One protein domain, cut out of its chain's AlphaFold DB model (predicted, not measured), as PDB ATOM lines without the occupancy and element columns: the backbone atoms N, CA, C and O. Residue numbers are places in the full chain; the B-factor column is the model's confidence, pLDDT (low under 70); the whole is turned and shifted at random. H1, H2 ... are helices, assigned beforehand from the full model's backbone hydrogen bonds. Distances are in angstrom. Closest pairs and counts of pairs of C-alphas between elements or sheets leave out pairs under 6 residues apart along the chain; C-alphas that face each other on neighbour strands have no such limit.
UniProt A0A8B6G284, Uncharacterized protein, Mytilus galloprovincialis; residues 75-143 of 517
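This is residues 75 to 143 of the 517 residues of an uncharacterized protein of Mytilus galloprovincialis (UniProt A0A8B6G284). Three helices are loosely set together: H1 and H3 run nearly parallel and the same way with a small gap between them, and H2 runs across them near their last residues. H3 packs with its end on part of H2, while H1 keeps a little off both, and a tail after H3 leads to one far end of the model. The printed part has 69 residues, with three named helices in the order H1, H2, H3 and no named strand; the class is all helix. The whole is compact, with a radius of gyration of the C-alphas of 12.1 A, and spans 38 by 27 by 17 A.

Begin with the longest helix, H2, residues 103 to 117. Find C-alpha 103 at (-10.740, 35.998, -22.747); from there H2 runs 21.0 A to C-alpha 117 at (-20.843, 51.584, -32.484). Look next at H3, residues 123 to 132, which covers 14.4 A and ends at C-alpha 132 at (-26.490, 43.392, -21.718). Then go back to H1, residues 87 to 98, which is 16.0 A long and begins at C-alpha 87 at (-4.325, 50.361, -10.366).

Start at residues 109 to 113 of H2, for with these alone H2 touches H3. The closest C-alphas of the two are those of Ala 109 and Ile 130, 6.8 A apart. The lines of H2 and H3 are about perpendicular, at 82 degrees. From H3, look across to H1: the two are close but not clearly touching, and their closest C-alphas are those of Thr 93 and Cys 123, 7.7 A apart. H1 and H3 run the same way at a shallow tilt of 19 degrees. H1 and H2 are also close but not clearly touching, with their closest C-alphas, of Leu 97 and Leu 106, 8.0 A apart. Their lines are about perpendicular, at 82 degrees. In H1, H2 and H3, every O i to N i+4 pair is within hydrogen-bond range.

Look for the two C-alphas farthest apart at Thr 86 and Arg 140, 38.0 A from each other. The printed part has no cut, and both links, H1 to H2 and H2 to H3, are tight. Before H1, residues 75 to 86 are a long stretch with no named element, their C-alphas 8 to 18 A from the mean of all C-alphas. In the B-factor column you will find a mean pLDDT of the printed part of 72.5, with 19 residues under 70: residue 75, residues 97 to 101, residues 103 to 104, residue 132 and residues 134 to 143.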
ATOM      1  N   ILE A  75      -6.732  42.687 -24.082       67.38
ATOM      2  CA  ILE A  75      -7.943  43.477 -24.334       67.38
ATOM      3  C   ILE A  75      -8.003  44.729 -23.449       67.38
ATOM      4  O   ILE A  75      -8.603  45.737 -23.822       67.38
ATOM      5  N   TRP A  76      -7.333  44.692 -22.294       73.44
ATOM      6  CA  TRP A  76      -7.354  45.761 -21.301       73.44
ATOM      7  C   TRP A  76      -6.667  47.014 -21.826       73.44
ATOM      8  O   TRP A  76      -7.140  48.122 -21.606       73.44
ATOM      9  N   GLY A  77      -5.592  46.843 -22.596       70.06
ATOM     10  CA  GLY A  77      -4.889  47.950 -23.239       70.06
ATOM     11  C   GLY A  77      -5.665  48.629 -24.371       70.06
ATOM     12  O   GLY A  77      -5.243  49.703 -24.799       70.06
ATOM     13  N   LYS A  78      -6.759  48.024 -24.857       74.50
ATOM     14  CA  LYS A  78      -7.556  48.526 -25.989       74.50
ATOM     15  C   LYS A  78      -8.701  49.446 -25.548       74.50
ATOM     16  O   LYS A  78      -9.168  50.239 -26.357       74.50
ATOM     17  N   LEU A  79      -9.125  49.372 -24.286       77.75
ATOM     18  CA  LEU A  79     -10.121  50.260 -23.672       77.75
ATOM     19  C   LEU A  79      -9.581  51.693 -23.563       77.75
ATOM     20  O   LEU A  79      -8.498  51.910 -23.016       77.75
ATOM     21  N   SER A  80     -10.340  52.673 -24.064       76.12
ATOM     22  CA  SER A  80      -9.836  54.036 -24.309       76.12
ATOM     23  C   SER A  80      -9.348  54.769 -23.052       76.12
ATOM     24  O   SER A  80      -8.463  55.615 -23.129       76.12
ATOM     25  N   ASP A  81      -9.926  54.453 -21.896       82.62
ATOM     26  CA  ASP A  81      -9.650  55.057 -20.590       82.62
ATOM     27  C   ASP A  81      -8.986  54.082 -19.601       82.62
ATOM     28  O   ASP A  81      -8.631  54.492 -18.497       82.62
ATOM     29  N   PHE A  82      -8.752  52.816 -19.965       80.31
ATOM     30  CA  PHE A  82      -8.264  51.809 -19.012       80.31
ATOM     31  C   PHE A  82      -6.913  52.182 -18.405       80.31
ATOM     32  O   PHE A  82      -6.724  52.072 -17.199       80.31
ATOM     33  N   ARG A  83      -5.994  52.719 -19.219       78.81
ATOM     34  CA  ARG A  83      -4.680  53.200 -18.751       78.81
ATOM     35  C   ARG A  83      -4.752  54.484 -17.916       78.81
ATOM     36  O   ARG A  83      -3.756  54.846 -17.302       78.81
ATOM     37  N   SER A  84      -5.894  55.171 -17.915       80.88
ATOM     38  CA  SER A  84      -6.134  56.369 -17.101       80.88
ATOM     39  C   SER A  84      -6.819  56.075 -15.759       80.88
ATOM     40  O   SER A  84      -6.896  56.968 -14.919       80.88
ATOM     41  N   LEU A  85      -7.282  54.837 -15.538       81.25
ATOM     42  CA  LEU A  85      -7.817  54.372 -14.253       81.25
ATOM     43  C   LEU A  85      -6.692  54.110 -13.240       81.25
ATOM     44  O   LEU A  85      -5.567  53.792 -13.631       81.25
ATOM     45  N   THR A  86      -6.997  54.180 -11.939       86.62
ATOM     46  CA  THR A  86      -6.045  53.776 -10.885       86.62
ATOM     47  C   THR A  86      -5.779  52.268 -10.930       86.62
ATOM     48  O   THR A  86      -6.605  51.506 -11.429       86.62
ATOM     49  N   GLU A  87      -4.652  51.800 -10.382       80.12
ATOM     50  CA  GLU A  87      -4.325  50.361 -10.366       80.12
ATOM     51  C   GLU A  87      -5.414  49.505  -9.695       80.12
ATOM     52  O   GLU A  87      -5.713  48.402 -10.152       80.12
ATOM     53  N   GLU A  88      -6.063  50.029  -8.653       82.25
ATOM     54  CA  GLU A  88      -7.173  49.360  -7.970       82.25
ATOM     55  C   GLU A  88      -8.412  49.238  -8.867       82.25
ATOM     56  O   GLU A  88      -8.973  48.153  -8.993       82.25
ATOM     57  N   GLN A  89      -8.774  50.303  -9.585       79.25
ATOM     58  CA  GLN A  89      -9.885  50.282 -10.543       79.25
ATOM     59  C   GLN A  89      -9.591  49.388 -11.754       79.25
ATOM     60  O   GLN A  89     -10.488  48.708 -12.262       79.25
ATOM     61  N   GLN A  90      -8.339  49.357 -12.217       78.06
ATOM     62  CA  GLN A  90      -7.893  48.447 -13.272       78.06
ATOM     63  C   GLN A  90      -7.999  46.986 -12.820       78.06
ATOM     64  O   GLN A  90      -8.503  46.155 -13.579       78.06
ATOM     65  N   ARG A  91      -7.578  46.672 -11.586       78.75
ATOM     66  CA  ARG A  91      -7.696  45.333 -10.990       78.75
ATOM     67  C   ARG A  91      -9.154  44.922 -10.818       78.75
ATOM     68  O   ARG A  91      -9.522  43.863 -11.307       78.75
ATOM     69  N   GLU A  92      -9.994  45.766 -10.222       79.81
ATOM     70  CA  GLU A  92     -11.426  45.480 -10.055       79.81
ATOM     71  C   GLU A  92     -12.132  45.265 -11.396       79.81
ATOM     72  O   GLU A  92     -12.964  44.371 -11.531       79.81
ATOM     73  N   THR A  93     -11.790  46.059 -12.413       72.69
ATOM     74  CA  THR A  93     -12.365  45.914 -13.756       72.69
ATOM     75  C   THR A  93     -11.920  44.605 -14.411       72.69
ATOM     76  O   THR A  93     -12.748  43.917 -15.012       72.69
ATOM     77  N   ARG A  94     -10.643  44.226 -14.255       74.38
ATOM     78  CA  ARG A  94     -10.106  42.938 -14.725       74.38
ATOM     79  C   ARG A  94     -10.758  41.764 -14.005       74.38
ATOM     80  O   ARG A  94     -11.237  40.854 -14.668       74.38
ATOM     81  N   GLU A  95     -10.821  41.795 -12.679       74.38
ATOM     82  CA  GLU A  95     -11.425  40.736 -11.867       74.38
ATOM     83  C   GLU A  95     -12.923  40.599 -12.153       74.38
ATOM     84  O   GLU A  95     -13.390  39.499 -12.429       74.38
ATOM     85  N   PHE A  96     -13.677  41.702 -12.204       73.00
ATOM     86  CA  PHE A  96     -15.115  41.672 -12.492       73.00
ATOM     87  C   PHE A  96     -15.437  41.010 -13.840       73.00
ATOM     88  O   PHE A  96     -16.444  40.307 -13.957       73.00
ATOM     89  N   LEU A  97     -14.611  41.257 -14.858       66.38
ATOM     90  CA  LEU A  97     -14.837  40.769 -16.217       66.38
ATOM     91  C   LEU A  97     -14.240  39.368 -16.449       66.38
ATOM     92  O   LEU A  97     -14.911  38.538 -17.058       66.38
ATOM     93  N   LEU A  98     -13.045  39.064 -15.924       66.12
ATOM     94  CA  LEU A  98     -12.387  37.752 -16.079       66.12
ATOM     95  C   LEU A  98     -12.944  36.670 -15.159       66.12
ATOM     96  O   LEU A  98     -12.931  35.499 -15.520       66.12
ATOM     97  N   MET A  99     -13.474  37.031 -13.990       62.97
ATOM     98  CA  MET A  99     -14.125  36.059 -13.106       62.97
ATOM     99  C   MET A  99     -15.419  35.495 -13.732       62.97
ATOM    100  O   MET A  99     -16.007  34.559 -13.198       62.97
ATOM    101  N   ARG A 100     -15.889  36.075 -14.850       59.78
ATOM    102  CA  ARG A 100     -17.213  35.808 -15.433       59.78
ATOM    103  C   ARG A 100     -17.209  35.486 -16.927       59.78
ATOM    104  O   ARG A 100     -18.176  34.890 -17.390       59.78
ATOM    105  N   PHE A 101     -16.153  35.839 -17.662       64.38
ATOM    106  CA  PHE A 101     -16.018  35.547 -19.089       64.38
ATOM    107  C   PHE A 101     -14.627  35.024 -19.429       64.38
ATOM    108  O   PHE A 101     -13.625  35.465 -18.866       64.38
ATOM    109  N   SER A 102     -14.584  34.116 -20.403       70.31
ATOM    110  CA  SER A 102     -13.338  33.734 -21.056       70.31
ATOM    111  C   SER A 102     -12.740  34.937 -21.798       70.31
ATOM    112  O   SER A 102     -13.451  35.872 -22.188       70.31
ATOM    113  N   VAL A 103     -11.424  34.930 -22.001       65.88
ATOM    114  CA  VAL A 103     -10.740  35.998 -22.747       65.88
ATOM    115  C   VAL A 103     -11.260  36.054 -24.189       65.88
ATOM    116  O   VAL A 103     -11.394  37.137 -24.761       65.88
ATOM    117  N   GLU A 104     -11.631  34.904 -24.750       67.81
ATOM    118  CA  GLU A 104     -12.199  34.754 -26.086       67.81
ATOM    119  C   GLU A 104     -13.578  35.421 -26.216       67.81
ATOM    120  O   GLU A 104     -13.833  36.126 -27.196       67.81
ATOM    121  N   ASP A 105     -14.457  35.259 -25.221       71.69
ATOM    122  CA  ASP A 105     -15.790  35.879 -25.226       71.69
ATOM    123  C   ASP A 105     -15.715  37.393 -25.018       71.69
ATOM    124  O   ASP A 105     -16.463  38.146 -25.649       71.69
ATOM    125  N   LEU A 106     -14.776  37.853 -24.182       73.94
ATOM    126  CA  LEU A 106     -14.474  39.277 -24.053       73.94
ATOM    127  C   LEU A 106     -13.959  39.835 -25.384       73.94
ATOM    128  O   LEU A 106     -14.389  40.907 -25.786       73.94
ATOM    129  N   GLN A 107     -13.098  39.127 -26.113       74.06
ATOM    130  CA  GLN A 107     -12.635  39.599 -27.424       74.06
ATOM    131  C   GLN A 107     -13.769  39.645 -28.457       74.06
ATOM    132  O   GLN A 107     -13.868  40.593 -29.232       74.06
ATOM    133  N   LEU A 108     -14.694  38.688 -28.422       74.06
ATOM    134  CA  LEU A 108     -15.837  38.689 -29.331       74.06
ATOM    135  C   LEU A 108     -16.844  39.811 -29.025       74.06
ATOM    136  O   LEU A 108     -17.384  40.430 -29.945       74.06
ATOM    137  N   ALA A 109     -17.111  40.083 -27.745       74.31
ATOM    138  CA  ALA A 109     -17.964  41.194 -27.328       74.31
ATOM    139  C   ALA A 109     -17.360  42.547 -27.731       74.31
ATOM    140  O   ALA A 109     -18.087  43.446 -28.160       74.31
ATOM    141  N   TRP A 110     -16.034  42.661 -27.656       77.50
ATOM    142  CA  TRP A 110     -15.276  43.822 -28.104       77.50
ATOM    143  C   TRP A 110     -15.469  44.082 -29.590       77.50
ATOM    144  O   TRP A 110     -15.889  45.173 -29.982       77.50
ATOM    145  N   ASP A 111     -15.234  43.059 -30.408       75.19
ATOM    146  CA  ASP A 111     -15.359  43.162 -31.858       75.19
ATOM    147  C   ASP A 111     -16.797  43.529 -32.254       75.19
ATOM    148  O   ASP A 111     -17.020  44.367 -33.128       75.19
ATOM    149  N   GLN A 112     -17.797  42.980 -31.558       75.56
ATOM    150  CA  GLN A 112     -19.199  43.325 -31.797       75.56
ATOM    151  C   GLN A 112     -19.568  44.737 -31.339       75.56
ATOM    152  O   GLN A 112     -20.337  45.398 -32.039       75.56
ATOM    153  N   TYR A 113     -19.043  45.216 -30.207       79.12
ATOM    154  CA  TYR A 113     -19.223  46.611 -29.797       79.12
ATOM    155  C   TYR A 113     -18.664  47.544 -30.870       79.12
ATOM    156  O   TYR A 113     -19.353  48.459 -31.321       79.12
ATOM    157  N   PHE A 114     -17.439  47.261 -31.315       74.62
ATOM    158  CA  PHE A 114     -16.745  48.061 -32.312       74.62
ATOM    159  C   PHE A 114     -17.496  48.073 -33.649       74.62
ATOM    160  O   PHE A 114     -17.714  49.139 -34.219       74.62
ATOM    161  N   VAL A 115     -18.000  46.923 -34.108       77.50
ATOM    162  CA  VAL A 115     -18.840  46.838 -35.317       77.50
ATOM    163  C   VAL A 115     -20.167  47.592 -35.153       77.50
ATOM    164  O   VAL A 115     -20.630  48.224 -36.100       77.50
ATOM    165  N   GLN A 116     -20.799  47.545 -33.976       76.00
ATOM    166  CA  GLN A 116     -22.105  48.180 -33.753       76.00
ATOM    167  C   GLN A 116     -22.032  49.692 -33.541       76.00
ATOM    168  O   GLN A 116     -22.982  50.400 -33.882       76.00
ATOM    169  N   LYS A 117     -20.965  50.183 -32.909       78.25
ATOM    170  CA  LYS A 117     -20.843  51.584 -32.484       78.25
ATOM    171  C   LYS A 117     -19.799  52.367 -33.272       78.25
ATOM    172  O   LYS A 117     -19.854  53.590 -33.256       78.25
ATOM    173  N   GLY A 118     -18.904  51.690 -33.992       77.06
ATOM    174  CA  GLY A 118     -17.859  52.315 -34.808       77.06
ATOM    175  C   GLY A 118     -16.790  53.049 -33.995       77.06
ATOM    176  O   GLY A 118     -16.012  53.810 -34.564       77.06
ATOM    177  N   GLU A 119     -16.753  52.845 -32.678       81.25
ATOM    178  CA  GLU A 119     -15.854  53.526 -31.750       81.25
ATOM    179  C   GLU A 119     -15.277  52.550 -30.719       81.25
ATOM    180  O   GLU A 119     -15.835  51.482 -30.450       81.25
ATOM    181  N   ILE A 120     -14.140  52.935 -30.140       77.94
ATOM    182  CA  ILE A 120     -13.491  52.196 -29.058       77.94
ATOM    183  C   ILE A 120     -14.230  52.525 -27.751       77.94
ATOM    184  O   ILE A 120     -14.287  53.702 -27.389       77.94
ATOM    185  N   PRO A 121     -14.792  51.536 -27.032       80.50
ATOM    186  CA  PRO A 121     -15.495  51.800 -25.785       80.50
ATOM    187  C   PRO A 121     -14.534  52.232 -24.675       80.50
ATOM    188  O   PRO A 121     -13.398  51.754 -24.582       80.50
ATOM    189  N   ASN A 122     -15.042  53.062 -23.768       84.69
ATOM    190  CA  ASN A 122     -14.439  53.234 -22.450       84.69
ATOM    191  C   ASN A 122     -14.838  52.078 -21.502       84.69
ATOM    192  O   ASN A 122     -15.764  51.313 -21.789       84.69
ATOM    193  N   CYS A 123     -14.159  51.930 -20.365       78.81
ATOM    194  CA  CYS A 123     -14.329  50.818 -19.424       78.81
ATOM    195  C   CYS A 123     -15.772  50.676 -18.939       78.81
ATOM    196  O   CYS A 123     -16.298  49.564 -18.851       78.81
ATOM    197  N   LEU A 124     -16.440  51.796 -18.657       78.44
ATOM    198  CA  LEU A 124     -17.814  51.798 -18.169       78.44
ATOM    199  C   LEU A 124     -18.812  51.433 -19.277       78.44
ATOM    200  O   LEU A 124     -19.701  50.614 -19.051       78.44
ATOM    201  N   GLN A 125     -18.652  51.995 -20.475       80.94
ATOM    202  CA  GLN A 125     -19.462  51.675 -21.652       80.94
ATOM    203  C   GLN A 125     -19.319  50.203 -22.024       80.94
ATOM    204  O   GLN A 125     -20.321  49.532 -22.272       80.94
ATOM    205  N   TYR A 126     -18.091  49.686 -21.991       81.00
ATOM    206  CA  TYR A 126     -17.820  48.288 -22.281       81.00
ATOM    207  C   TYR A 126     -18.445  47.358 -21.242       81.00
ATOM    208  O   TYR A 126     -19.106  46.382 -21.594       81.00
ATOM    209  N   ARG A 127     -18.338  47.710 -19.957       76.75
ATOM    210  CA  ARG A 127     -18.982  46.984 -18.856       76.75
ATOM    211  C   ARG A 127     -20.508  46.986 -18.982       76.75
ATOM    212  O   ARG A 127     -21.132  45.939 -18.834       76.75
ATOM    213  N   ILE A 128     -21.120  48.133 -19.284       79.12
ATOM    214  CA  ILE A 128     -22.574  48.249 -19.501       79.12
ATOM    215  C   ILE A 128     -23.010  47.427 -20.719       79.12
ATOM    216  O   ILE A 128     -24.061  46.780 -20.683       79.12
ATOM    217  N   PHE A 129     -22.212  47.437 -21.785       79.56
ATOM    218  CA  PHE A 129     -22.486  46.655 -22.980       79.56
ATOM    219  C   PHE A 129     -22.414  45.157 -22.696       79.56
ATOM    220  O   PHE A 129     -23.393  44.465 -22.953       79.56
ATOM    221  N   ILE A 130     -21.324  44.674 -22.094       75.19
ATOM    222  CA  ILE A 130     -21.147  43.264 -21.719       75.19
ATOM    223  C   ILE A 130     -22.271  42.786 -20.798       75.19
ATOM    224  O   ILE A 130     -22.799  41.693 -20.993       75.19
ATOM    225  N   ASN A 131     -22.700  43.610 -19.839       72.12
ATOM    226  CA  ASN A 131     -23.803  43.256 -18.941       72.12
ATOM    227  C   ASN A 131     -25.114  42.949 -19.696       72.12
ATOM    228  O   ASN A 131     -25.922  42.143 -19.229       72.12
ATOM    229  N   ASN A 132     -25.313  43.567 -20.863       69.69
ATOM    230  CA  ASN A 132     -26.490  43.392 -21.718       69.69
ATOM    231  C   ASN A 132     -26.210  42.559 -22.980       69.69
ATOM    232  O   ASN A 132     -27.121  42.300 -23.771       69.69
ATOM    233  N   TRP A 133     -24.963  42.137 -23.176       73.25
ATOM    234  CA  TRP A 133     -24.524  41.386 -24.338       73.25
ATOM    235  C   TRP A 133     -25.022  39.942 -24.237       73.25
ATOM    236  O   TRP A 133     -24.922  39.302 -23.192       73.25
ATOM    237  N   ARG A 134     -25.617  39.434 -25.323       59.75
ATOM    238  CA  ARG A 134     -26.270  38.110 -25.369       59.75
ATOM    239  C   ARG A 134     -25.440  37.034 -26.082       59.75
ATOM    240  O   ARG A 134     -25.955  35.944 -26.320       59.75
ATOM    241  N   GLY A 135     -24.182  37.327 -26.418       63.16
ATOM    242  CA  GLY A 135     -23.291  36.386 -27.096       63.16
ATOM    243  C   GLY A 135     -23.681  36.065 -28.546       63.16
ATOM    244  O   GLY A 135     -24.657  36.579 -29.099       63.16
ATOM    245  N   ASN A 136     -22.887  35.203 -29.188       55.88
ATOM    246  CA  ASN A 136     -23.096  34.760 -30.568       55.88
ATOM    247  C   ASN A 136     -24.220  33.709 -30.656       55.88
ATOM    248  O   ASN A 136     -24.194  32.697 -29.960       55.88
ATOM    249  N   LYS A 137     -25.201  33.923 -31.542       50.09
ATOM    250  CA  LYS A 137     -26.438  33.116 -31.648       50.09
ATOM    251  C   LYS A 137     -26.230  31.668 -32.128       50.09
ATOM    252  O   LYS A 137     -27.191  30.905 -32.185       50.09
ATOM    253  N   THR A 138     -25.015  31.287 -32.515       50.91
ATOM    254  CA  THR A 138     -24.736  30.043 -33.253       50.91
ATOM    255  C   THR A 138     -24.378  28.835 -32.383       50.91
ATOM    256  O   THR A 138     -24.308  27.724 -32.906       50.91
ATOM    257  N   LYS A 139     -24.228  28.980 -31.060       50.62
ATOM    258  CA  LYS A 139     -24.102  27.845 -30.124       50.62
ATOM    259  C   LYS A 139     -25.060  28.041 -28.940       50.62
ATOM    260  O   LYS A 139     -25.312  29.154 -28.504       50.62
ATOM    261  N   ARG A 140     -25.705  26.949 -28.521       47.94
ATOM    262  CA  ARG A 140     -26.929  26.893 -27.697       47.94
ATOM    263  C   ARG A 140     -26.925  27.824 -26.458       47.94
ATOM    264  O   ARG A 140     -26.031  27.729 -25.633       47.94
ATOM    265  N   ARG A 141     -28.042  28.562 -26.301       50.66
ATOM    266  CA  ARG A 141     -28.524  29.403 -25.170       50.66
ATOM    267  C   ARG A 141     -27.821  30.758 -24.959       50.66
ATOM    268  O   ARG A 141     -26.860  30.884 -24.222       50.66
ATOM    269  N   THR A 142     -28.417  31.798 -25.542       58.69
ATOM    270  CA  THR A 142     -28.077  33.220 -25.375       58.69
ATOM    271  C   THR A 142     -28.704  33.802 -24.098       58.69
ATOM    272  O   THR A 142     -29.779  34.410 -24.164       58.69
ATOM    273  N   GLN A 143     -28.076  33.594 -22.939       57.47
ATOM    274  CA  GLN A 143     -28.427  34.314 -21.707       57.47
ATOM    275  C   GLN A 143     -27.530  35.547 -21.556       57.47
ATOM    276  O   GLN A 143     -26.325  35.459 -21.779       57.47
TER     277      GLN A 143